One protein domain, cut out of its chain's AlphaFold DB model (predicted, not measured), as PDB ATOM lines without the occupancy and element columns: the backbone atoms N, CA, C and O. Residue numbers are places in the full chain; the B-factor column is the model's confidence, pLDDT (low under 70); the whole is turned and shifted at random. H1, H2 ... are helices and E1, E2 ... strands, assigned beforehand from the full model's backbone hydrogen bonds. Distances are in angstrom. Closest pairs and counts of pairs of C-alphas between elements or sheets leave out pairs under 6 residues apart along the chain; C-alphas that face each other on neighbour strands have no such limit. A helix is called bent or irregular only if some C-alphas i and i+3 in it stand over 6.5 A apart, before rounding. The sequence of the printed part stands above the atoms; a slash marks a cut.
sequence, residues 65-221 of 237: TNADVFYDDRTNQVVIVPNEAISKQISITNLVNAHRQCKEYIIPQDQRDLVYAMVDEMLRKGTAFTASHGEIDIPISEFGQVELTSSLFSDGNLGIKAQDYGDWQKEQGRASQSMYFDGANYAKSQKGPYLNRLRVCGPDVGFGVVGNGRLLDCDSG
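What this domain is: This is residues 65 to 221 of the 237 residues of an uncharacterized protein of uncultured archaeon (UniProt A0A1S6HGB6). A seven-stranded sheet curls round like part of a barrel, left open between its edge strands E3 and E4, and the long helix H3 crosses the outside of its E3, E2, E1 and E6 part. H1 and H2 are also on the outside, near E1 and E6, while H4 and H5 make a corner at one end of the curl and the short H6 sits at the opposite end. The printed part has 157 residues with six named helices and seven named strands, in the order E1 E2 H1 H2 H3 E3 E4 H4 H5 E5 H6 E6 E7. The mixed sheet runs E3 E2 E1 E6 E7 E5 E4, and the class is mixed, helices and strands. The whole is compact, with a radius of gyration of the C-alphas of 15.5 A and spans of 47 by 34 by 28 A; residues 155 to 160 stick out.

Where its parts are: E1, residues 65 to 72, begins with C-alpha 65 at (-50.062, -29.724, 4.842) and is 20.1 A long. E6, residues 194 to 201, measures 21.7 A. E2 is residues 77 to 81, 12.8 A, and E3 is residues 129 to 131, 6.7 A. E4, residues 135 to 139, spans 13.0 A, E5, residues 176 to 180, 12.9 A, and E7, residues 208 to 210, 6.4 A, ending with C-alpha 210 at (-42.665, -27.000, 11.846). H3, residues 109 to 125, is the longest helix at 25.1 A; its C-alpha 125 is at (-42.836, -16.219, -10.081). H3 is irregular, with C-alphas 110 and 113 7.5 A apart. H1 is residues 85 to 89, 6.4 A, H2 residues 92 to 100, 12.3 A, H4 residues 147 to 153, 10.0 A, H5 residues 162 to 171, 14.8 A, and H6 residues 184 to 189, 8.6 A.

How they stand to each other: The sheet is strongly twisted and curled. E1 and E2 form a hairpin, with N 70 and O 79 2.8 A apart. E3 and E2 are antiparallel, with N 80 and O 129 2.8 A apart. E6 is staggered: residues 194 to 197 pair with E1, where N 69 and O 196 are 2.8 A apart, and residues 199 to 201 pair with E7, where N 201 and O 208 are 2.7 A apart. E6 and E7 are a hairpin. E7 and E5 are parallel, with N 180 and O 209 2.7 A apart; E5 and E4 are antiparallel, with N 136 and O 179 2.8 A apart. H3 on one face gives two layers, helices on one face of a sheet. Its height over the sheet is 9.9 A, and it runs across the strands at 71 degrees to E1 on the local plane. H1 is over E1 at a height of 8.8 A, and is close to but not clearly touching H3, the closest C-alphas being those of Ile 86 and Val 115, 6.7 A. H2 only grazes the sheet with residues 95 to 99. H4 is on the sheet at a height of 7.0 A; the closest C-alphas of E3 and H4 are those of Phe 129 and Leu 148, 6.9 A. H4 and H5 touch, about perpendicular at 79 degrees, with the C-alphas of Phe 153 and Ala 162 closest at 4.5 A. H5 only grazes the sheet with residues 166 to 170, and H6 with residues 184 to 188. H3 and H6 are apart. Every O i to N i+4 pair is within hydrogen-bond range in H1, H2, H4, H5 and H6, and 11 of 13 in H3.

The domain as a whole: The two C-alphas farthest apart are those of Asp 110 and Glu 171, 48.2 A. The printed part has no cut and no long link. Residues 105 to 106 pair antiparallel with residues 194 to 195 of E6. The mean pLDDT of the printed part is 86.3, and residues 202 to 206 and 213 to 221 are under 70.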
ATOM      1  N   THR A  65     -49.461 -30.531   5.902       81.31
ATOM      2  CA  THR A  65     -50.062 -29.724   4.842       81.31
ATOM      3  C   THR A  65     -49.414 -30.020   3.495       81.31
ATOM      4  O   THR A  65     -48.388 -30.705   3.421       81.31
ATOM      5  N   ASN A  66     -50.013 -29.511   2.422       82.19
ATOM      6  CA  ASN A  66     -49.482 -29.594   1.065       82.19
ATOM      7  C   ASN A  66     -48.310 -28.633   0.777       82.19
ATOM      8  O   ASN A  66     -47.987 -28.410  -0.381       82.19
ATOM      9  N   ALA A  67     -47.636 -28.101   1.802       89.19
ATOM     10  CA  ALA A  67     -46.456 -27.267   1.626       89.19
ATOM     11  C   ALA A  67     -45.157 -28.075   1.787       89.19
ATOM     12  O   ALA A  67     -44.934 -28.738   2.807       89.19
ATOM     13  N   ASP A  68     -44.283 -27.978   0.788       90.44
ATOM     14  CA  ASP A  68     -42.920 -28.495   0.843       90.44
ATOM     15  C   ASP A  68     -41.997 -27.460   1.498       90.44
ATOM     16  O   ASP A  68     -42.070 -26.266   1.201       90.44
ATOM     17  N   VAL A  69     -41.105 -27.928   2.369       92.75
ATOM     18  CA  VAL A  69     -40.016 -27.137   2.951       92.75
ATOM     19  C   VAL A  69     -38.715 -27.664   2.373       92.75
ATOM     20  O   VAL A  69     -38.275 -28.765   2.703       92.75
ATOM     21  N   PHE A  70     -38.144 -26.893   1.461       94.06
ATOM     22  CA  PHE A  70     -36.915 -27.198   0.754       94.06
ATOM     23  C   PHE A  70     -35.752 -26.444   1.389       94.06
ATOM     24  O   PHE A  70     -35.802 -25.225   1.541       94.06
ATOM     25  N   TYR A  71     -34.699 -27.167   1.743       94.25
ATOM     26  CA  TYR A  71     -33.464 -26.580   2.239       94.25
ATOM     27  C   TYR A  71     -32.448 -26.553   1.104       94.25
ATOM     28  O   TYR A  71     -31.920 -27.596   0.714       94.25
ATOM     29  N   ASP A  72     -32.211 -25.357   0.565       94.56
ATOM     30  CA  ASP A  72     -31.277 -25.138  -0.536       94.56
ATOM     31  C   ASP A  72     -29.856 -25.011   0.017       94.56
ATOM     32  O   ASP A  72     -29.528 -24.050   0.711       94.56
ATOM     33  N   ASP A  73     -29.001 -25.976  -0.290       93.00
ATOM     34  CA  ASP A  73     -27.594 -26.001   0.109       93.00
ATOM     35  C   ASP A  73     -26.713 -25.051  -0.719       93.00
ATOM     36  O   ASP A  73     -25.635 -24.673  -0.256       93.00
ATOM     37  N   ARG A  74     -27.166 -24.592  -1.899       94.00
ATOM     38  CA  ARG A  74     -26.439 -23.601  -2.719       94.00
ATOM     39  C   ARG A  74     -26.460 -22.226  -2.065       94.00
ATOM     40  O   ARG A  74     -25.460 -21.511  -2.070       94.00
ATOM     41  N   THR A  75     -27.619 -21.849  -1.533       92.56
ATOM     42  CA  THR A  75     -27.866 -20.526  -0.940       92.56
ATOM     43  C   THR A  75     -27.900 -20.568   0.583       92.56
ATOM     44  O   THR A  75     -27.840 -19.519   1.227       92.56
ATOM     45  N   ASN A  76     -27.959 -21.768   1.166       92.75
ATOM     46  CA  ASN A  76     -28.239 -21.996   2.575       92.75
ATOM     47  C   ASN A  76     -29.492 -21.228   3.028       92.75
ATOM     48  O   ASN A  76     -29.436 -20.399   3.942       92.75
ATOM     49  N   GLN A  77     -30.601 -21.471   2.330       93.94
ATOM     50  CA  GLN A  77     -31.901 -20.870   2.612       93.94
ATOM     51  C   GLN A  77     -32.964 -21.937   2.844       93.94
ATOM     52  O   GLN A  77     -32.904 -23.043   2.302       93.94
ATOM     53  N   VAL A  78     -33.976 -21.563   3.624       95.69
ATOM     54  CA  VAL A  78     -35.227 -22.309   3.732       95.69
ATOM     55  C   VAL A  78     -36.188 -21.757   2.690       95.69
ATOM     56  O   VAL A  78     -36.463 -20.559   2.679       95.69
ATOM     57  N   VAL A  79     -36.713 -22.618   1.829       96.06
ATOM     58  CA  VAL A  79     -37.693 -22.267   0.802       96.06
ATOM     59  C   VAL A  79     -38.985 -23.026   1.067       96.06
ATOM     60  O   VAL A  79     -38.988 -24.244   1.216       96.06
ATOM     61  N   ILE A  80     -40.099 -22.305   1.112       94.75
ATOM     62  CA  ILE A  80     -41.433 -22.866   1.303       94.75
ATOM     63  C   ILE A  80     -42.177 -22.844  -0.026       94.75
ATOM     64  O   ILE A  80     -42.307 -21.798  -0.663       94.75
ATOM     65  N   VAL A  81     -42.699 -24.003  -0.419       92.50
ATOM     66  CA  VAL A  81     -43.468 -24.201  -1.649       92.50
ATOM     67  C   VAL A  81     -44.874 -24.683  -1.271       92.50
ATOM     68  O   VAL A  81     -45.039 -25.866  -0.974       92.50
ATOM     69  N   PRO A  82     -45.904 -23.814  -1.273       84.50
ATOM     70  CA  PRO A  82     -47.211 -24.119  -0.675       84.50
ATOM     71  C   PRO A  82     -48.030 -25.252  -1.305       84.50
ATOM     72  O   PRO A  82     -49.015 -25.649  -0.704       84.50
ATOM     73  N   ASN A  83     -47.679 -25.747  -2.497       81.00
ATOM     74  CA  ASN A  83     -48.510 -26.674  -3.286       81.00
ATOM     75  C   ASN A  83     -47.797 -27.975  -3.672       81.00
ATOM     76  O   ASN A  83     -48.104 -28.565  -4.713       81.00
ATOM     77  N   GLU A  84     -46.840 -28.414  -2.857       81.06
ATOM     78  CA  GLU A  84     -46.182 -29.720  -2.977       81.06
ATOM     79  C   GLU A  84     -45.577 -29.999  -4.359       81.06
ATOM     80  O   GLU A  84     -45.524 -31.132  -4.839       81.06
ATOM     81  N   ALA A  85     -45.170 -28.930  -5.048       86.44
ATOM     82  CA  ALA A  85     -44.749 -29.004  -6.438       86.44
ATOM     83  C   ALA A  85     -43.455 -29.815  -6.591       86.44
ATOM     84  O   ALA A  85     -43.286 -30.515  -7.589       86.44
ATOM     85  N   ILE A  86     -42.569 -29.764  -5.591       88.31
ATOM     86  CA  ILE A  86     -41.302 -30.497  -5.601       88.31
ATOM     87  C   ILE A  86     -41.568 -31.978  -5.325       88.31
ATOM     88  O   ILE A  86     -41.169 -32.832  -6.116       88.31
ATOM     89  N   SER A  87     -42.278 -32.293  -4.240       83.12
ATOM     90  CA  SER A  87     -42.585 -33.678  -3.848       83.12
ATOM     91  C   SER A  87     -43.410 -34.432  -4.895       83.12
ATOM     92  O   SER A  87     -43.172 -35.623  -5.107       83.12
ATOM     93  N   LYS A  88     -44.319 -33.756  -5.613       80.62
ATOM     94  CA  LYS A  88     -45.035 -34.340  -6.763       80.62
ATOM     95  C   LYS A  88     -44.102 -34.726  -7.908       80.62
ATOM     96  O   LYS A  88     -44.325 -35.753  -8.544       80.62
ATOM     97  N   GLN A  89     -43.062 -33.932  -8.154       82.31
ATOM     98  CA  GLN A  89     -42.127 -34.165  -9.251       82.31
ATOM     99  C   GLN A  89     -41.115 -35.278  -8.944       82.31
ATOM    100  O   GLN A  89     -40.806 -36.082  -9.819       82.31
ATOM    101  N   ILE A  90     -40.610 -35.352  -7.709       78.00
ATOM    102  CA  ILE A  90     -39.552 -36.309  -7.314       78.00
ATOM    103  C   ILE A  90     -40.087 -37.636  -6.740       78.00
ATOM    104  O   ILE A  90     -39.330 -38.461  -6.219       78.00
ATOM    105  N   SER A  91     -41.396 -37.859  -6.899       73.69
ATOM    106  CA  SER A  91     -42.198 -38.955  -6.350       73.69
ATOM    107  C   SER A  91     -42.409 -38.891  -4.837       73.69
ATOM    108  O   SER A  91     -41.511 -39.134  -4.026       73.69
ATOM    109  N   ILE A  92     -43.675 -38.696  -4.466       70.81
ATOM    110  CA  ILE A  92     -44.159 -38.680  -3.083       70.81
ATOM    111  C   ILE A  92     -43.814 -39.972  -2.324       70.81
ATOM    112  O   ILE A  92     -43.570 -39.946  -1.120       70.81
ATOM    113  N   THR A  93     -43.674 -41.099  -3.035       72.94
ATOM    114  CA  THR A  93     -43.287 -42.398  -2.467       72.94
ATOM    115  C   THR A  93     -41.908 -42.366  -1.809       72.94
ATOM    116  O   THR A  93     -41.697 -43.017  -0.785       72.94
ATOM    117  N   ASN A  94     -40.961 -41.603  -2.353       76.50
ATOM    118  CA  ASN A  94     -39.613 -41.526  -1.793       76.50
ATOM    119  C   ASN A  94     -39.586 -40.720  -0.489       76.50
ATOM    120  O   ASN A  94     -38.972 -41.146   0.492       76.50
ATOM    121  N   LEU A  95     -40.322 -39.606  -0.460       76.44
ATOM    122  CA  LEU A  95     -40.519 -38.789   0.737       76.44
ATOM    123  C   LEU A  95     -41.218 -39.594   1.844       76.44
ATOM    124  O   LEU A  95     -40.773 -39.616   2.991       76.44
ATOM    125  N   VAL A  96     -42.266 -40.333   1.474       73.62
ATOM    126  CA  VAL A  96     -42.967 -41.299   2.329       73.62
ATOM    127  C   VAL A  96     -42.015 -42.342   2.917       73.62
ATOM    128  O   VAL A  96     -42.085 -42.647   4.108       73.62
ATOM    129  N   ASN A  97     -41.133 -42.918   2.099       76.81
ATOM    130  CA  ASN A  97     -40.229 -43.976   2.543       76.81
ATOM    131  C   ASN A  97     -39.183 -43.452   3.529       76.81
ATOM    132  O   ASN A  97     -38.907 -44.122   4.525       76.81
ATOM    133  N   ALA A  98     -38.633 -42.259   3.286       77.69
ATOM    134  CA  ALA A  98     -37.744 -41.590   4.235       77.69
ATOM    135  C   ALA A  98     -38.467 -41.331   5.566       77.69
ATOM    136  O   ALA A  98     -37.968 -41.708   6.627       77.69
ATOM    137  N   HIS A  99     -39.706 -40.833   5.497       75.75
ATOM    138  CA  HIS A  99     -40.566 -40.644   6.661       75.75
ATOM    139  C   HIS A  99     -40.813 -41.946   7.447       75.75
ATOM    140  O   HIS A  99     -40.677 -41.952   8.664       75.75
ATOM    141  N   ARG A 100     -41.140 -43.065   6.783       72.19
ATOM    142  CA  ARG A 100     -41.331 -44.373   7.454       72.19
ATOM    143  C   ARG A 100     -40.093 -44.837   8.220       72.19
ATOM    144  O   ARG A 100     -40.208 -45.622   9.153       72.19
ATOM    145  N   GLN A 101     -38.919 -44.386   7.798       76.94
ATOM    146  CA  GLN A 101     -37.651 -44.682   8.451       76.94
ATOM    147  C   GLN A 101     -37.263 -43.614   9.480       76.94
ATOM    148  O   GLN A 101     -36.165 -43.704  10.025       76.94
ATOM    149  N   CYS A 102     -38.133 -42.626   9.730       75.25
ATOM    150  CA  CYS A 102     -37.867 -41.475  10.583       75.25
ATOM    151  C   CYS A 102     -36.546 -40.764  10.148       75.25
ATOM    152  O   CYS A 102     -35.682 -40.454  10.966       75.25
ATOM    153  N   LYS A 103     -36.362 -40.554   8.827       78.44
ATOM    154  CA  LYS A 103     -35.187 -39.909   8.194       78.44
ATOM    155  C   LYS A 103     -35.592 -38.749   7.293       78.44
ATOM    156  O   LYS A 103     -36.669 -38.789   6.698       78.44
ATOM    157  N   GLU A 104     -34.694 -37.786   7.092       81.50
ATOM    158  CA  GLU A 104     -34.867 -36.775   6.046       81.50
ATOM    159  C   GLU A 104     -34.774 -37.368   4.645       81.50
ATOM    160  O   GLU A 104     -34.028 -38.316   4.378       81.50
ATOM    161  N   TYR A 105     -35.502 -36.746   3.722       86.81
ATOM    162  CA  TYR A 105     -35.355 -37.030   2.310       86.81
ATOM    163  C   TYR A 105     -34.335 -36.073   1.683       86.81
ATOM    164  O   TYR A 105     -34.646 -34.920   1.384       86.81
ATOM    165  N   ILE A 106     -33.109 -36.558   1.486       90.12
ATOM    166  CA  ILE A 106     -32.067 -35.847   0.736       90.12
ATOM    167  C   ILE A 106     -32.315 -36.059  -0.757       90.12
ATOM    168  O   ILE A 106     -32.453 -37.200  -1.206       90.12
ATOM    169  N   ILE A 107     -32.330 -34.974  -1.531       90.56
ATOM    170  CA  ILE A 107     -32.598 -35.036  -2.968       90.56
ATOM    171  C   ILE A 107     -31.414 -35.707  -3.690       90.56
ATOM    172  O   ILE A 107     -30.265 -35.244  -3.570       90.56
ATOM    173  N   PRO A 108     -31.673 -36.797  -4.442       89.75
ATOM    174  CA  PRO A 108     -30.659 -37.520  -5.201       89.75
ATOM    175  C   PRO A 108     -29.916 -36.630  -6.196       89.75
ATOM    176  O   PRO A 108     -30.499 -35.725  -6.788       89.75
ATOM    177  N   GLN A 109     -28.622 -36.895  -6.394       90.81
ATOM    178  CA  GLN A 109     -27.744 -36.064  -7.224       90.81
ATOM    179  C   GLN A 109     -28.241 -35.918  -8.670       90.81
ATOM    180  O   GLN A 109     -28.137 -34.836  -9.239       90.81
ATOM    181  N   ASP A 110     -28.826 -36.971  -9.234       91.38
ATOM    182  CA  ASP A 110     -29.408 -37.013 -10.578       91.38
ATOM    183  C   ASP A 110     -30.701 -36.188 -10.727       91.38
ATOM    184  O   ASP A 110     -31.152 -35.954 -11.845       91.38
ATOM    185  N   GLN A 111     -31.284 -35.716  -9.621       91.06
ATOM    186  CA  GLN A 111     -32.510 -34.906  -9.605       91.06
ATOM    187  C   GLN A 111     -32.279 -33.458  -9.151       91.06
ATOM    188  O   GLN A 111     -33.182 -32.630  -9.280       91.06
ATOM    189  N   ARG A 112     -31.091 -33.128  -8.624       92.19
ATOM    190  CA  ARG A 112     -30.813 -31.817  -8.006       92.19
ATOM    191  C   ARG A 112     -31.012 -30.658  -8.969       92.19
ATOM    192  O   ARG A 112     -31.747 -29.737  -8.638       92.19
ATOM    193  N   ASP A 113     -30.422 -30.731 -10.158       93.44
ATOM    194  CA  ASP A 113     -30.483 -29.638 -11.137       93.44
ATOM    195  C   ASP A 113     -31.923 -29.323 -11.554       93.44
ATOM    196  O   ASP A 113     -32.300 -28.157 -11.668       93.44
ATOM    197  N   LEU A 114     -32.754 -30.360 -11.707       93.62
ATOM    198  CA  LEU A 114     -34.179 -30.201 -11.978       93.62
ATOM    199  C   LEU A 114     -34.884 -29.484 -10.822       93.62
ATOM    200  O   LEU A 114     -35.605 -28.515 -11.052       93.62
ATOM    201  N   VAL A 115     -34.680 -29.943  -9.583       94.00
ATOM    202  CA  VAL A 115     -35.335 -29.345  -8.410       94.00
ATOM    203  C   VAL A 115     -34.893 -27.901  -8.207       94.00
ATOM    204  O   VAL A 115     -35.734 -27.038  -7.967       94.00
ATOM    205  N   TYR A 116     -33.602 -27.611  -8.355       95.62
ATOM    206  CA  TYR A 116     -33.083 -26.251  -8.290       95.62
ATOM    207  C   TYR A 116     -33.721 -25.344  -9.340       95.62
ATOM    208  O   TYR A 116     -34.212 -24.276  -8.992       95.62
ATOM    209  N   ALA A 117     -33.795 -25.786 -10.600       95.31
ATOM    210  CA  ALA A 117     -34.429 -25.005 -11.660       95.31
ATOM    211  C   ALA A 117     -35.911 -24.723 -11.361       95.31
ATOM    212  O   ALA A 117     -36.385 -23.605 -11.573       95.31
ATOM    213  N   MET A 118     -36.634 -25.709 -10.820       95.38
ATOM    214  CA  MET A 118     -38.020 -25.524 -10.382       95.38
ATOM    215  C   MET A 118     -38.128 -24.504  -9.246       95.38
ATOM    216  O   MET A 118     -38.988 -23.628  -9.293       95.38
ATOM    217  N   VAL A 119     -37.276 -24.613  -8.223       95.44
ATOM    218  CA  VAL A 119     -37.250 -23.689  -7.078       95.44
ATOM    219  C   VAL A 119     -36.955 -22.267  -7.537       95.44
ATOM    220  O   VAL A 119     -37.703 -21.352  -7.192       95.44
ATOM    221  N   ASP A 120     -35.932 -22.093  -8.370       96.69
ATOM    222  CA  ASP A 120     -35.535 -20.795  -8.914       96.69
ATOM    223  C   ASP A 120     -36.686 -20.172  -9.728       96.69
ATOM    224  O   ASP A 120     -36.993 -18.984  -9.591       96.69
ATOM    225  N   GLU A 121     -37.392 -20.974 -10.533       96.25
ATOM    226  CA  GLU A 121     -38.564 -20.511 -11.278       96.25
ATOM    227  C   GLU A 121     -39.733 -20.122 -10.362       96.25
ATOM    228  O   GLU A 121     -40.375 -19.093 -10.597       96.25
ATOM    229  N   MET A 122     -40.016 -20.914  -9.326       95.38
ATOM    230  CA  MET A 122     -41.106 -20.642  -8.384       95.38
ATOM    231  C   MET A 122     -40.843 -19.387  -7.550       95.38
ATOM    232  O   MET A 122     -41.753 -18.577  -7.382       95.38
ATOM    233  N   LEU A 123     -39.606 -19.187  -7.084       95.12
ATOM    234  CA  LEU A 123     -39.191 -17.959  -6.402       95.12
ATOM    235  C   LEU A 123     -39.348 -16.749  -7.329       95.12
ATOM    236  O   LEU A 123     -39.966 -15.754  -6.958       95.12
ATOM    237  N   ARG A 124     -38.886 -16.857  -8.583       96.00
ATOM    238  CA  ARG A 124     -39.025 -15.786  -9.586       96.00
ATOM    239  C   ARG A 124     -40.485 -15.434  -9.889       96.00
ATOM    240  O   ARG A 124     -40.782 -14.281 -10.193       96.00
ATOM    241  N   LYS A 125     -41.392 -16.415  -9.856       94.06
ATOM    242  CA  LYS A 125     -42.836 -16.219 -10.081       94.06
ATOM    243  C   LYS A 125     -43.603 -15.798  -8.823       94.06
ATOM    244  O   LYS A 125     -44.794 -15.520  -8.939       94.06
ATOM    245  N   GLY A 126     -42.965 -15.769  -7.652       90.75
ATOM    246  CA  GLY A 126     -43.637 -15.494  -6.378       90.75
ATOM    247  C   GLY A 126     -44.601 -16.604  -5.946       90.75
ATOM    248  O   GLY A 126     -45.580 -16.336  -5.258       90.75
ATOM    249  N   THR A 127     -44.369 -17.847  -6.382       91.12
ATOM    250  CA  THR A 127     -45.156 -19.027  -5.974       91.12
ATOM    251  C   THR A 127     -44.440 -19.883  -4.925       91.12
ATOM    252  O   THR A 127     -44.978 -20.899  -4.489       91.12
ATOM    253  N   ALA A 128     -43.224 -19.491  -4.543       94.19
ATOM    254  CA  ALA A 128     -42.462 -19.998  -3.408       94.19
ATOM    255  C   ALA A 128     -41.848 -18.813  -2.652       94.19
ATOM    256  O   ALA A 128     -41.677 -17.739  -3.230       94.19
ATOM    257  N   PHE A 129     -41.503 -19.018  -1.380       92.12
ATOM    258  CA  PHE A 129     -41.073 -17.947  -0.475       92.12
ATOM    259  C   PHE A 129     -39.890 -18.394   0.373       92.12
ATOM    260  O   PHE A 129     -39.819 -19.551   0.782       92.12
ATOM    261  N   THR A 130     -38.971 -17.481   0.666       94.00
ATOM    262  CA  THR A 130     -37.846 -17.763   1.562       94.00
ATOM    263  C   THR A 130     -38.224 -17.510   3.018       94.00
ATOM    264  O   THR A 130     -38.914 -16.538   3.321       94.00
ATOM    265  N   ALA A 131     -37.712 -18.335   3.926       94.00
ATOM    266  CA  ALA A 131     -37.814 -18.146   5.367       94.00
ATOM    267  C   ALA A 131     -36.425 -18.146   6.022       94.00
ATOM    268  O   ALA A 131     -35.447 -18.663   5.475       94.00
ATOM    269  N   SER A 132     -36.346 -17.560   7.217       93.56
ATOM    270  CA  SER A 132     -35.142 -17.645   8.045       93.56
ATOM    271  C   SER A 132     -34.993 -19.039   8.664       93.56
ATOM    272  O   SER A 132     -35.961 -19.775   8.837       93.56
ATOM    273  N   HIS A 133     -33.762 -19.402   9.015       94.12
ATOM    274  CA  HIS A 133     -33.486 -20.602   9.804       94.12
ATOM    275  C   HIS A 133     -33.898 -20.423  11.272       94.12
ATOM    276  O   HIS A 133     -33.886 -19.306  11.786       94.12
ATOM    277  N   GLY A 134     -34.135 -21.535  11.973       92.88
ATOM    278  CA  GLY A 134     -34.439 -21.531  13.404       92.88
ATOM    279  C   GLY A 134     -35.890 -21.171  13.720       92.88
ATOM    280  O   GLY A 134     -36.797 -21.474  12.946       92.88
ATOM    281  N   GLU A 135     -36.098 -20.586  14.897       93.25
ATOM    282  CA  GLU A 135     -37.409 -20.142  15.369       93.25
ATOM    283  C   GLU A 135     -37.709 -18.723  14.877       93.25
ATOM    284  O   GLU A 135     -36.885 -17.817  15.004       93.25
ATOM    285  N   ILE A 136     -38.897 -18.548  14.305       93.06
ATOM    286  CA  ILE A 136     -39.434 -17.271  13.846       93.06
ATOM    287  C   ILE A 136     -40.758 -17.045  14.565       93.06
ATOM    288  O   ILE A 136     -41.717 -17.781  14.335       93.06
ATOM    289  N   ASP A 137     -40.828 -16.010  15.394       93.56
ATOM    290  CA  ASP A 137     -42.071 -15.601  16.039       93.56
ATOM    291  C   ASP A 137     -42.775 -14.524  15.223       93.56
ATOM    292  O   ASP A 137     -42.247 -13.430  15.011       93.56
ATOM    293  N   ILE A 138     -43.993 -14.829  14.783       94.31
ATOM    294  CA  ILE A 138     -44.820 -13.908  14.004       94.31
ATOM    295  C   ILE A 138     -45.910 -13.334  14.911       94.31
ATOM    296  O   ILE A 138     -46.719 -14.106  15.439       94.31
ATOM    297  N   PRO A 139     -45.971 -12.002  15.101       95.19
ATOM    298  CA  PRO A 139     -47.038 -11.368  15.865       95.19
ATOM    299  C   PRO A 139     -48.406 -11.642  15.238       95.19
ATOM    300  O   PRO A 139     -48.620 -11.404  14.049       95.19
ATOM    301  N   ILE A 140     -49.369 -12.092  16.045       95.19
ATOM    302  CA  ILE A 140     -50.724 -12.390  15.552       95.19
ATOM    303  C   ILE A 140     -51.445 -11.130  15.047       95.19
ATOM    304  O   ILE A 140     -52.246 -11.193  14.114       95.19
ATOM    305  N   SER A 141     -51.119  -9.965  15.614       94.75
ATOM    306  CA  SER A 141     -51.638  -8.659  15.182       94.75
ATOM    307  C   SER A 141     -51.290  -8.292  13.736       94.75
ATOM    308  O   SER A 141     -51.962  -7.447  13.155       94.75
ATOM    309  N   GLU A 142     -50.253  -8.909  13.168       94.25
ATOM    310  CA  GLU A 142     -49.725  -8.615  11.831       94.25
ATOM    311  C   GLU A 142     -49.694  -9.873  10.948       94.25
ATOM    312  O   GLU A 142     -49.051  -9.896   9.899       94.25
ATOM    313  N   PHE A 143     -50.398 -10.937  11.348       94.69
ATOM    314  CA  PHE A 143     -50.294 -12.260  10.732       94.69
ATOM    315  C   PHE A 143     -50.604 -12.254   9.227       94.69
ATOM    316  O   PHE A 143     -49.937 -12.935   8.450       94.69
ATOM    317  N   GLY A 144     -51.579 -11.460   8.781       95.06
ATOM    318  CA  GLY A 144     -51.884 -11.297   7.356       95.06
ATOM    319  C   GLY A 144     -50.978 -10.322   6.598       95.06
ATOM    320  O   GLY A 144     -51.064 -10.259   5.372       95.06
ATOM    321  N   GLN A 145     -50.142  -9.556   7.302       95.44
ATOM    322  CA  GLN A 145     -49.267  -8.519   6.740       95.44
ATOM    323  C   GLN A 145     -47.833  -9.018   6.537       95.44
ATOM    324  O   GLN A 145     -47.155  -8.583   5.608       95.44
ATOM    325  N   VAL A 146     -47.380  -9.952   7.376       94.44
ATOM    326  CA  VAL A 146     -46.086 -10.617   7.207       94.44
ATOM    327  C   VAL A 146     -46.131 -11.496   5.957       94.44
ATOM    328  O   VAL A 146     -46.969 -12.388   5.860       94.44
ATOM    329  N   GLU A 147     -45.217 -11.263   5.010       91.94
ATOM    330  CA  GLU A 147     -45.174 -11.950   3.708       91.94
ATOM    331  C   GLU A 147     -45.244 -13.474   3.856       91.94
ATOM    332  O   GLU A 147     -46.058 -14.125   3.205       91.94
ATOM    333  N   LEU A 148     -44.451 -14.038   4.769       91.56
ATOM    334  CA  LEU A 148     -44.382 -15.477   5.000       91.56
ATOM    335  C   LEU A 148     -45.753 -16.084   5.325       91.56
ATOM    336  O   LEU A 148     -46.167 -17.058   4.699       91.56
ATOM    337  N   THR A 149     -46.476 -15.515   6.288       93.56
ATOM    338  CA  THR A 149     -47.789 -16.019   6.707       93.56
ATOM    339  C   THR A 149     -48.900 -15.589   5.771       93.56
ATOM    340  O   THR A 149     -49.807 -16.379   5.529       93.56
ATOM    341  N   SER A 150     -48.814 -14.398   5.183       94.00
ATOM    342  CA  SER A 150     -49.757 -13.931   4.167       94.00
ATOM    343  C   SER A 150     -49.781 -14.878   2.969       94.00
ATOM    344  O   SER A 150     -50.847 -15.351   2.579       94.00
ATOM    345  N   SER A 151     -48.607 -15.246   2.462       91.81
ATOM    346  CA  SER A 151     -48.449 -16.159   1.332       91.81
ATOM    347  C   SER A 151     -48.806 -17.607   1.657       91.81
ATOM    348  O   SER A 151     -49.301 -18.334   0.799       91.81
ATOM    349  N   LEU A 152     -48.552 -18.043   2.890       91.94
ATOM    350  CA  LEU A 152     -48.766 -19.428   3.302       91.94
ATOM    351  C   LEU A 152     -50.215 -19.711   3.728       91.94
ATOM    352  O   LEU A 152     -50.735 -20.797   3.472       91.94
ATOM    353  N   PHE A 153     -50.861 -18.747   4.388       92.75
ATOM    354  CA  PHE A 153     -52.187 -18.894   4.996       92.75
ATOM    355  C   PHE A 153     -53.301 -18.137   4.263       92.75
ATOM    356  O   PHE A 153     -54.436 -18.136   4.738       92.75
ATOM    357  N   SER A 154     -53.021 -17.533   3.106       91.88
ATOM    358  CA  SER A 154     -54.062 -17.000   2.221       91.88
ATOM    359  C   SER A 154     -54.274 -17.902   1.009       91.88
ATOM    360  O   SER A 154     -53.341 -18.502   0.483       91.88
ATOM    361  N   ASP A 155     -55.511 -17.954   0.528       89.00
ATOM    362  CA  ASP A 155     -55.872 -18.594  -0.734       89.00
ATOM    363  C   ASP A 155     -56.871 -17.693  -1.461       89.00
ATOM    364  O   ASP A 155     -58.048 -17.623  -1.106       89.00
ATOM    365  N   GLY A 156     -56.395 -16.978  -2.484       84.75
ATOM    366  CA  GLY A 156     -57.220 -16.040  -3.246       84.75
ATOM    367  C   GLY A 156     -58.336 -16.713  -4.051       84.75
ATOM    368  O   GLY A 156     -59.395 -16.114  -4.235       84.75
ATOM    369  N   ASN A 157     -58.145 -17.966  -4.479       82.81
ATOM    370  CA  ASN A 157     -59.168 -18.713  -5.219       82.81
ATOM    371  C   ASN A 157     -60.330 -19.102  -4.297       82.81
ATOM    372  O   ASN A 157     -61.498 -19.059  -4.697       82.81
ATOM    373  N   LEU A 158     -60.006 -19.443  -3.049       78.56
ATOM    374  CA  LEU A 158     -60.976 -19.785  -2.012       78.56
ATOM    375  C   LEU A 158     -61.447 -18.570  -1.197       78.56
ATOM    376  O   LEU A 158     -62.409 -18.679  -0.447       78.56
ATOM    377  N   GLY A 159     -60.827 -17.399  -1.362       83.75
ATOM    378  CA  GLY A 159     -61.135 -16.199  -0.578       83.75
ATOM    379  C   GLY A 159     -60.681 -16.277   0.884       83.75
ATOM    380  O   GLY A 159     -61.179 -15.513   1.707       83.75
ATOM    381  N   ILE A 160     -59.755 -17.183   1.209       87.81
ATOM    382  CA  ILE A 160     -59.195 -17.345   2.553       87.81
ATOM    383  C   ILE A 160     -58.139 -16.264   2.765       87.81
ATOM    384  O   ILE A 160     -57.223 -16.124   1.949       87.81
ATOM    385  N   LYS A 161     -58.242 -15.521   3.866       92.50
ATOM    386  CA  LYS A 161     -57.242 -14.526   4.256       92.50
ATOM    387  C   LYS A 161     -56.455 -15.035   5.451       92.50
ATOM    388  O   LYS A 161     -57.044 -15.467   6.439       92.50
ATOM    389  N   ALA A 162     -55.133 -14.890   5.406       94.56
ATOM    390  CA  ALA A 162     -54.272 -15.254   6.528       94.56
ATOM    391  C   ALA A 162     -54.706 -14.587   7.847       94.56
ATOM    392  O   ALA A 162     -54.698 -15.239   8.890       94.56
ATOM    393  N   GLN A 163     -55.141 -13.319   7.810       95.31
ATOM    394  CA  GLN A 163     -55.555 -12.603   9.021       95.31
ATOM    395  C   GLN A 163     -56.764 -13.242   9.716       95.31
ATOM    396  O   GLN A 163     -56.795 -13.225  10.939       95.31
ATOM    397  N   ASP A 164     -57.688 -13.884   8.993       92.06
ATOM    398  CA  ASP A 164     -58.844 -14.551   9.612       92.06
ATOM    399  C   ASP A 164     -58.379 -15.671  10.563       92.06
ATOM    400  O   ASP A 164     -58.926 -15.868  11.649       92.06
ATOM    401  N   TYR A 165     -57.307 -16.379  10.187       91.00
ATOM    402  CA  TYR A 165     -56.682 -17.369  11.061       91.00
ATOM    403  C   TYR A 165     -55.899 -16.725  12.212       91.00
ATOM    404  O   TYR A 165     -55.894 -17.256  13.323       91.00
ATOM    405  N   GLY A 166     -55.242 -15.589  11.971       93.56
ATOM    406  CA  GLY A 166     -54.608 -14.794  13.026       93.56
ATOM    407  C   GLY A 166     -55.617 -14.349  14.090       93.56
ATOM    408  O   GLY A 166     -55.414 -14.580  15.280       93.56
ATOM    409  N   ASP A 167     -56.751 -13.795  13.679       93.06
ATOM    410  CA  ASP A 167     -57.794 -13.319  14.588       93.06
ATOM    411  C   ASP A 167     -58.367 -14.464  15.430       93.06
ATOM    412  O   ASP A 167     -58.484 -14.338  16.650       93.06
ATOM    413  N   TRP A 168     -58.589 -15.634  14.824       90.06
ATOM    414  CA  TRP A 168     -58.961 -16.827  15.581       90.06
ATOM    415  C   TRP A 168     -57.888 -17.242  16.602       90.06
ATOM    416  O   TRP A 168     -58.210 -17.562  17.746       90.06
ATOM    417  N   GLN A 169     -56.599 -17.208  16.243       89.06
ATOM    418  CA  GLN A 169     -55.512 -17.498  17.191       89.06
ATOM    419  C   GLN A 169     -55.500 -16.515  18.369       89.06
ATOM    420  O   GLN A 169     -55.261 -16.918  19.511       89.06
ATOM    421  N   LYS A 170     -55.800 -15.239  18.111       91.38
ATOM    422  CA  LYS A 170     -55.942 -14.213  19.148       91.38
ATOM    423  C   LYS A 170     -57.093 -14.533  20.100       91.38
ATOM    424  O   LYS A 170     -56.920 -14.402  21.310       91.38
ATOM    425  N   GLU A 171     -58.230 -15.010  19.590       89.50
ATOM    426  CA  GLU A 171     -59.349 -15.498  20.414       89.50
ATOM    427  C   GLU A 171     -58.963 -16.716  21.268       89.50
ATOM    428  O   GLU A 171     -59.452 -16.863  22.387       89.50
ATOM    429  N   GLN A 172     -58.024 -17.546  20.796       85.44
ATOM    430  CA  GLN A 172     -57.420 -18.627  21.591       85.44
ATOM    431  C   GLN A 172     -56.356 -18.133  22.596       85.44
ATOM    432  O   GLN A 172     -55.659 -18.945  23.207       85.44
ATOM    433  N   GLY A 173     -56.194 -16.816  22.773       88.69
ATOM    434  CA  GLY A 173     -55.246 -16.216  23.717       88.69
ATOM    435  C   GLY A 173     -53.789 -16.217  23.244       88.69
ATOM    436  O   GLY A 173     -52.880 -16.113  24.069       88.69
ATOM    437  N   ARG A 174     -53.535 -16.360  21.936       89.12
ATOM    438  CA  ARG A 174     -52.175 -16.346  21.373       89.12
ATOM    439  C   ARG A 174     -51.746 -14.926  21.004       89.12
ATOM    440  O   ARG A 174     -52.481 -14.196  20.347       89.12
ATOM    441  N   ALA A 175     -50.526 -14.562  21.397       92.12
ATOM    442  CA  ALA A 175     -49.889 -13.299  21.013       92.12
ATOM    443  C   ALA A 175     -48.986 -13.444  19.774       92.12
ATOM    444  O   ALA A 175     -48.858 -12.505  18.987       92.12
ATOM    445  N   SER A 176     -48.404 -14.631  19.578       92.94
ATOM    446  CA  SER A 176     -47.555 -14.975  18.437       92.94
ATOM    447  C   SER A 176     -47.821 -16.396  17.928       92.94
ATOM    448  O   SER A 176     -48.309 -17.271  18.659       92.94
ATOM    449  N   GLN A 177     -47.471 -16.614  16.661       91.00
ATOM    450  CA  GLN A 177     -47.312 -17.923  16.040       91.00
ATOM    451  C   GLN A 177     -45.822 -18.173  15.816       91.00
ATOM    452  O   GLN A 177     -45.199 -17.487  15.009       91.00
ATOM    453  N   SER A 178     -45.275 -19.195  16.469       91.62
ATOM    454  CA  SER A 178     -43.896 -19.623  16.233       91.62
ATOM    455  C   SER A 178     -43.822 -20.547  15.016       91.62
ATOM    456  O   SER A 178     -44.658 -21.447  14.853       91.62
ATOM    457  N   MET A 179     -42.823 -20.339  14.166       91.56
ATOM    458  CA  MET A 179     -42.456 -21.213  13.055       91.56
ATOM    459  C   MET A 179     -41.035 -21.737  13.278       91.56
ATOM    460  O   MET A 179     -40.139 -20.962  13.590       91.56
ATOM    461  N   TYR A 180     -40.822 -23.036  13.104       91.12
ATOM    462  CA  TYR A 180     -39.573 -23.720  13.420       91.12
ATOM    463  C   TYR A 180     -38.986 -24.367  12.167       91.12
ATOM    464  O   TYR A 180     -39.563 -25.296  11.592       91.12
ATOM    465  N   PHE A 181     -37.795 -23.916  11.792       92.38
ATOM    466  CA  PHE A 181     -37.001 -24.457  10.694       92.38
ATOM    467  C   PHE A 181     -35.645 -24.939  11.197       92.38
ATOM    468  O   PHE A 181     -35.213 -24.593  12.301       92.38
ATOM    469  N   ASP A 182     -34.963 -25.764  10.403       91.44
ATOM    470  CA  ASP A 182     -33.630 -26.219  10.787       91.44
ATOM    471  C   ASP A 182     -32.681 -25.039  10.971       91.44
ATOM    472  O   ASP A 182     -32.746 -24.044  10.249       91.44
ATOM    473  N   GLY A 183     -31.770 -25.158  11.935       92.50
ATOM    474  CA  GLY A 183     -30.713 -24.173  12.120       92.50
ATOM    475  C   GLY A 183     -29.777 -24.135  10.910       92.50
ATOM    476  O   GLY A 183     -29.465 -25.170  10.323       92.50
ATOM    477  N   ALA A 184     -29.254 -22.954  10.576       93.06
ATOM    478  CA  ALA A 184     -28.384 -22.771   9.412       93.06
ATOM    479  C   ALA A 184     -27.171 -23.719   9.418       93.06
ATOM    480  O   ALA A 184     -26.843 -24.319   8.405       93.06
ATOM    481  N   ASN A 185     -26.530 -23.913  10.576       93.00
ATOM    482  CA  ASN A 185     -25.383 -24.822  10.695       93.00
ATOM    483  C   ASN A 185     -25.759 -26.282  10.423       93.00
ATOM    484  O   ASN A 185     -24.955 -27.027   9.870       93.00
ATOM    485  N   TYR A 186     -26.975 -26.681  10.800       90.69
ATOM    486  CA  TYR A 186     -27.480 -28.014  10.514       90.69
ATOM    487  C   TYR A 186     -27.684 -28.206   9.013       90.69
ATOM    488  O   TYR A 186     -27.147 -29.161   8.457       90.69
ATOM    489  N   ALA A 187     -28.377 -27.268   8.360       89.75
ATOM    490  CA  ALA A 187     -28.616 -27.306   6.920       89.75
ATOM    491  C   ALA A 187     -27.297 -27.348   6.124       89.75
ATOM    492  O   ALA A 187     -27.117 -28.229   5.289       89.75
ATOM    493  N   LYS A 188     -26.316 -26.496   6.471       90.75
ATOM    494  CA  LYS A 188     -24.969 -26.509   5.857       90.75
ATOM    495  C   LYS A 188     -24.212 -27.823   6.040       90.75
ATOM    496  O   LYS A 188     -23.340 -28.131   5.238       90.75
ATOM    497  N   SER A 189     -24.476 -28.554   7.123       90.19
ATOM    498  CA  SER A 189     -23.784 -29.817   7.409       90.19
ATOM    499  C   SER A 189     -24.319 -31.004   6.601       90.19
ATOM    500  O   SER A 189     -23.694 -32.067   6.598       90.19
ATOM    501  N   GLN A 190     -25.453 -30.836   5.914       88.56
ATOM    502  CA  GLN A 190     -26.052 -31.891   5.105       88.56
ATOM    503  C   GLN A 190     -25.267 -32.137   3.812       88.56
ATOM    504  O   GLN A 190     -24.576 -31.271   3.284       88.56
ATOM    505  N   LYS A 191     -25.384 -33.355   3.272       88.19
ATOM    506  CA  LYS A 191     -24.668 -33.797   2.055       88.19
ATOM    507  C   LYS A 191     -25.351 -33.372   0.742       88.19
ATOM    508  O   LYS A 191     -25.019 -33.882  -0.336       88.19
ATOM    509  N   GLY A 192     -26.350 -32.505   0.826       90.06
ATOM    510  CA  GLY A 192     -27.148 -32.049  -0.303       90.06
ATOM    511  C   GLY A 192     -28.423 -31.350   0.151       90.06
ATOM    512  O   GLY A 192     -28.718 -31.344   1.352       90.06
ATOM    513  N   PRO A 193     -29.207 -30.828  -0.803       92.62
ATOM    514  CA  PRO A 193     -30.485 -30.235  -0.482       92.62
ATOM    515  C   PRO A 193     -31.448 -31.334  -0.040       92.62
ATOM    516  O   PRO A 193     -31.381 -32.480  -0.503       92.62
ATOM    517  N   TYR A 194     -32.353 -30.993   0.863       91.19
ATOM    518  CA  TYR A 194     -33.297 -31.949   1.419       91.19
ATOM    519  C   TYR A 194     -34.684 -31.335   1.550       91.19
ATOM    520  O   TYR A 194     -34.858 -30.115   1.580       91.19
ATOM    521  N   LEU A 195     -35.677 -32.217   1.561       89.31
ATOM    522  CA  LEU A 195     -37.084 -31.865   1.510       89.31
ATOM    523  C   LEU A 195     -37.799 -32.367   2.760       89.31
ATOM    524  O   LEU A 195     -37.611 -33.507   3.191       89.31
ATOM    525  N   ASN A 196     -38.675 -31.524   3.290       85.81
ATOM    526  CA  ASN A 196     -39.593 -31.853   4.367       85.81
ATOM    527  C   ASN A 196     -41.020 -31.394   4.024       85.81
ATOM    528  O   ASN A 196     -41.248 -30.692   3.038       85.81
ATOM    529  N   ARG A 197     -41.990 -31.786   4.851       83.25
ATOM    530  CA  ARG A 197     -43.384 -31.347   4.778       83.25
ATOM    531  C   ARG A 197     -43.712 -30.442   5.939       83.25
ATOM    532  O   ARG A 197     -43.481 -30.803   7.092       83.25
ATOM    533  N   LEU A 198     -44.311 -29.300   5.625       87.12
ATOM    534  CA  LEU A 198     -44.735 -28.357   6.640       87.12
ATOM    535  C   LEU A 198     -45.867 -28.960   7.480       87.12
ATOM    536  O   LEU A 198     -46.893 -29.425   6.961       87.12
ATOM    537  N   ARG A 199     -45.675 -28.926   8.795       84.94
ATOM    538  CA  ARG A 199     -46.637 -29.360   9.808       84.94
ATOM    539  C   ARG A 199     -47.204 -28.136  10.508       84.94
ATOM    540  O   ARG A 199     -46.454 -27.218  10.825       84.94
ATOM    541  N   VAL A 200     -48.501 -28.136  10.790       82.50
ATOM    542  CA  VAL A 200     -49.142 -27.098  11.608       82.50
ATOM    543  C   VAL A 200     -49.700 -27.754  12.867       82.50
ATOM    544  O   VAL A 200     -50.615 -28.580  12.809       82.50
ATOM    545  N   CYS A 201     -49.162 -27.371  14.019       78.06
ATOM    546  CA  CYS A 201     -49.486 -27.934  15.321       78.06
ATOM    547  C   CYS A 201     -50.695 -27.241  15.973       78.06
ATOM    548  O   CYS A 201     -50.906 -26.045  15.764       78.06
ATOM    549  N   GLY A 202     -51.536 -28.004  16.680       67.50
ATOM    550  CA  GLY A 202     -52.794 -27.555  17.310       67.50
ATOM    551  C   GLY A 202     -52.848 -27.785  18.832       67.50
ATOM    552  O   GLY A 202     -52.019 -28.513  19.373       67.50
ATOM    553  N   PRO A 203     -53.835 -27.186  19.531       57.12
ATOM    554  CA  PRO A 203     -53.633 -26.505  20.818       57.12
ATOM    555  C   PRO A 203     -53.258 -27.390  22.012       57.12
ATOM    556  O   PRO A 203     -52.743 -26.862  22.992       57.12
ATOM    557  N   ASP A 204     -53.485 -28.700  21.950       58.62
ATOM    558  CA  ASP A 204     -53.329 -29.584  23.112       58.62
ATOM    559  C   ASP A 204     -51.862 -29.849  23.487       58.62
ATOM    560  O   ASP A 204     -51.564 -30.132  24.645       58.62
ATOM    561  N   VAL A 205     -50.939 -29.754  22.523       59.56
ATOM    562  CA  VAL A 205     -49.507 -30.080  22.715       59.56
ATOM    563  C   VAL A 205     -48.588 -28.885  22.443       59.56
ATOM    564  O   VAL A 205     -47.383 -28.948  22.674       59.56
ATOM    565  N   GLY A 206     -49.157 -27.778  21.960       67.50
ATOM    566  CA  GLY A 206     -48.443 -26.584  21.519       67.50
ATOM    567  C   GLY A 206     -49.059 -25.999  20.249       67.50
ATOM    568  O   GLY A 206     -49.831 -26.647  19.548       67.50
ATOM    569  N   PHE A 207     -48.724 -24.749  19.940       73.94
ATOM    570  CA  PHE A 207     -49.188 -24.076  18.728       73.94
ATOM    571  C   PHE A 207     -47.970 -23.611  17.935       73.94
ATOM    572  O   PHE A 207     -47.183 -22.812  18.439       73.94
ATOM    573  N   GLY A 208     -47.782 -24.147  16.730       83.56
ATOM    574  CA  GLY A 208     -46.505 -24.069  16.019       83.56
ATOM    575  C   GLY A 208     -46.637 -24.429  14.545       83.56
ATOM    576  O   GLY A 208     -47.546 -25.163  14.170       83.56
ATOM    577  N   VAL A 209     -45.714 -23.956  13.716       83.94
ATOM    578  CA  VAL A 209     -45.514 -24.468  12.356       83.94
ATOM    579  C   VAL A 209     -44.117 -25.067  12.290       83.94
ATOM    580  O   VAL A 209     -43.167 -24.400  12.674       83.94
ATOM    581  N   VAL A 210     -43.962 -26.307  11.834       87.00
ATOM    582  CA  VAL A 210     -42.665 -27.000  11.846       87.00
ATOM    583  C   VAL A 210     -42.308 -27.480  10.446       87.00
ATOM    584  O   VAL A 210     -43.096 -28.168   9.797       87.00
ATOM    585  N   GLY A 211     -41.109 -27.118   9.996       84.44
ATOM    586  CA  GLY A 211     -40.497 -27.581   8.750       84.44
ATOM    587  C   GLY A 211     -39.119 -28.221   8.937       84.44
ATOM    588  O   GLY A 211     -38.456 -28.520   7.947       84.44
ATOM    589  N   ASN A 212     -38.649 -28.395  10.174       80.38
ATOM    590  CA  ASN A 212     -37.288 -28.832  10.496       80.38
ATOM    591  C   ASN A 212     -37.096 -30.366  10.387       80.38
ATOM    592  O   ASN A 212     -38.016 -31.147  10.630       80.38
ATOM    593  N   GLY A 213     -35.924 -30.796   9.914       63.81
ATOM    594  CA  GLY A 213     -35.585 -32.168   9.520       63.81
ATOM    595  C   GLY A 213     -35.285 -33.111  10.682       63.81
ATOM    596  O   GLY A 213     -35.319 -34.328  10.510       63.81
ATOM    597  N   ARG A 214     -35.071 -32.575  11.892       54.72
ATOM    598  CA  ARG A 214     -34.659 -33.374  13.057       54.72
ATOM    599  C   ARG A 214     -35.612 -34.501  13.423       54.72
ATOM    600  O   ARG A 214     -35.150 -35.512  13.939       54.72
ATOM    601  N   LEU A 215     -36.903 -34.337  13.169       50.53
ATOM    602  CA  LEU A 215     -37.893 -35.369  13.401       50.53
ATOM    603  C   LEU A 215     -38.988 -35.217  12.348       50.53
ATOM    604  O   LEU A 215     -40.008 -34.551  12.544       50.53
ATOM    605  N   LEU A 216     -38.837 -35.948  11.244       52.69
ATOM    606  CA  LEU A 216     -40.008 -36.555  10.628       52.69
ATOM    607  C   LEU A 216     -40.534 -37.619  11.602       52.69
ATOM    608  O   LEU A 216     -40.496 -38.804  11.289       52.69
ATOM    609  N   ASP A 217     -40.971 -37.187  12.796       53.38
ATOM    610  CA  ASP A 217     -41.526 -38.071  13.811       53.38
ATOM    611  C   ASP A 217     -42.571 -38.920  13.119       53.38
ATOM    612  O   ASP A 217     -43.376 -38.408  12.321       53.38
ATOM    613  N   CYS A 218     -42.510 -40.212  13.429       56.16
ATOM    614  CA  CYS A 218     -43.378 -41.249  12.904       56.16
ATOM    615  C   CYS A 218     -44.857 -41.024  13.339       56.16
ATOM    616  O   CYS A 218     -45.731 -41.833  13.029       56.16
ATOM    617  N   ASP A 219     -45.138 -39.892  13.994       57.41
ATOM    618  CA  ASP A 219     -46.448 -39.330  14.278       57.41
ATOM    619  C   ASP A 219     -47.243 -39.109  12.987       57.41
ATOM    620  O   ASP A 219     -46.976 -38.230  12.152       57.41
ATOM    621  N   SER A 220     -48.251 -39.961  12.828       55.78
ATOM    622  CA  SER A 220     -49.265 -39.900  11.787       55.78
ATOM    623  C   SER A 220     -49.937 -38.527  11.767       55.78
ATOM    624  O   SER A 220     -50.399 -38.036  12.797       55.78
ATOM    625  N   GLY A 221     -50.082 -37.934  10.582       62.72
ATOM    626  CA  GLY A 221     -50.888 -36.729  10.448       62.72
ATOM    627  C   GLY A 221     -51.036 -36.231   9.023       62.72
ATOM    628  O   GLY A 221     -50.134 -35.597   8.492       62.72
TER     629      GLY A 221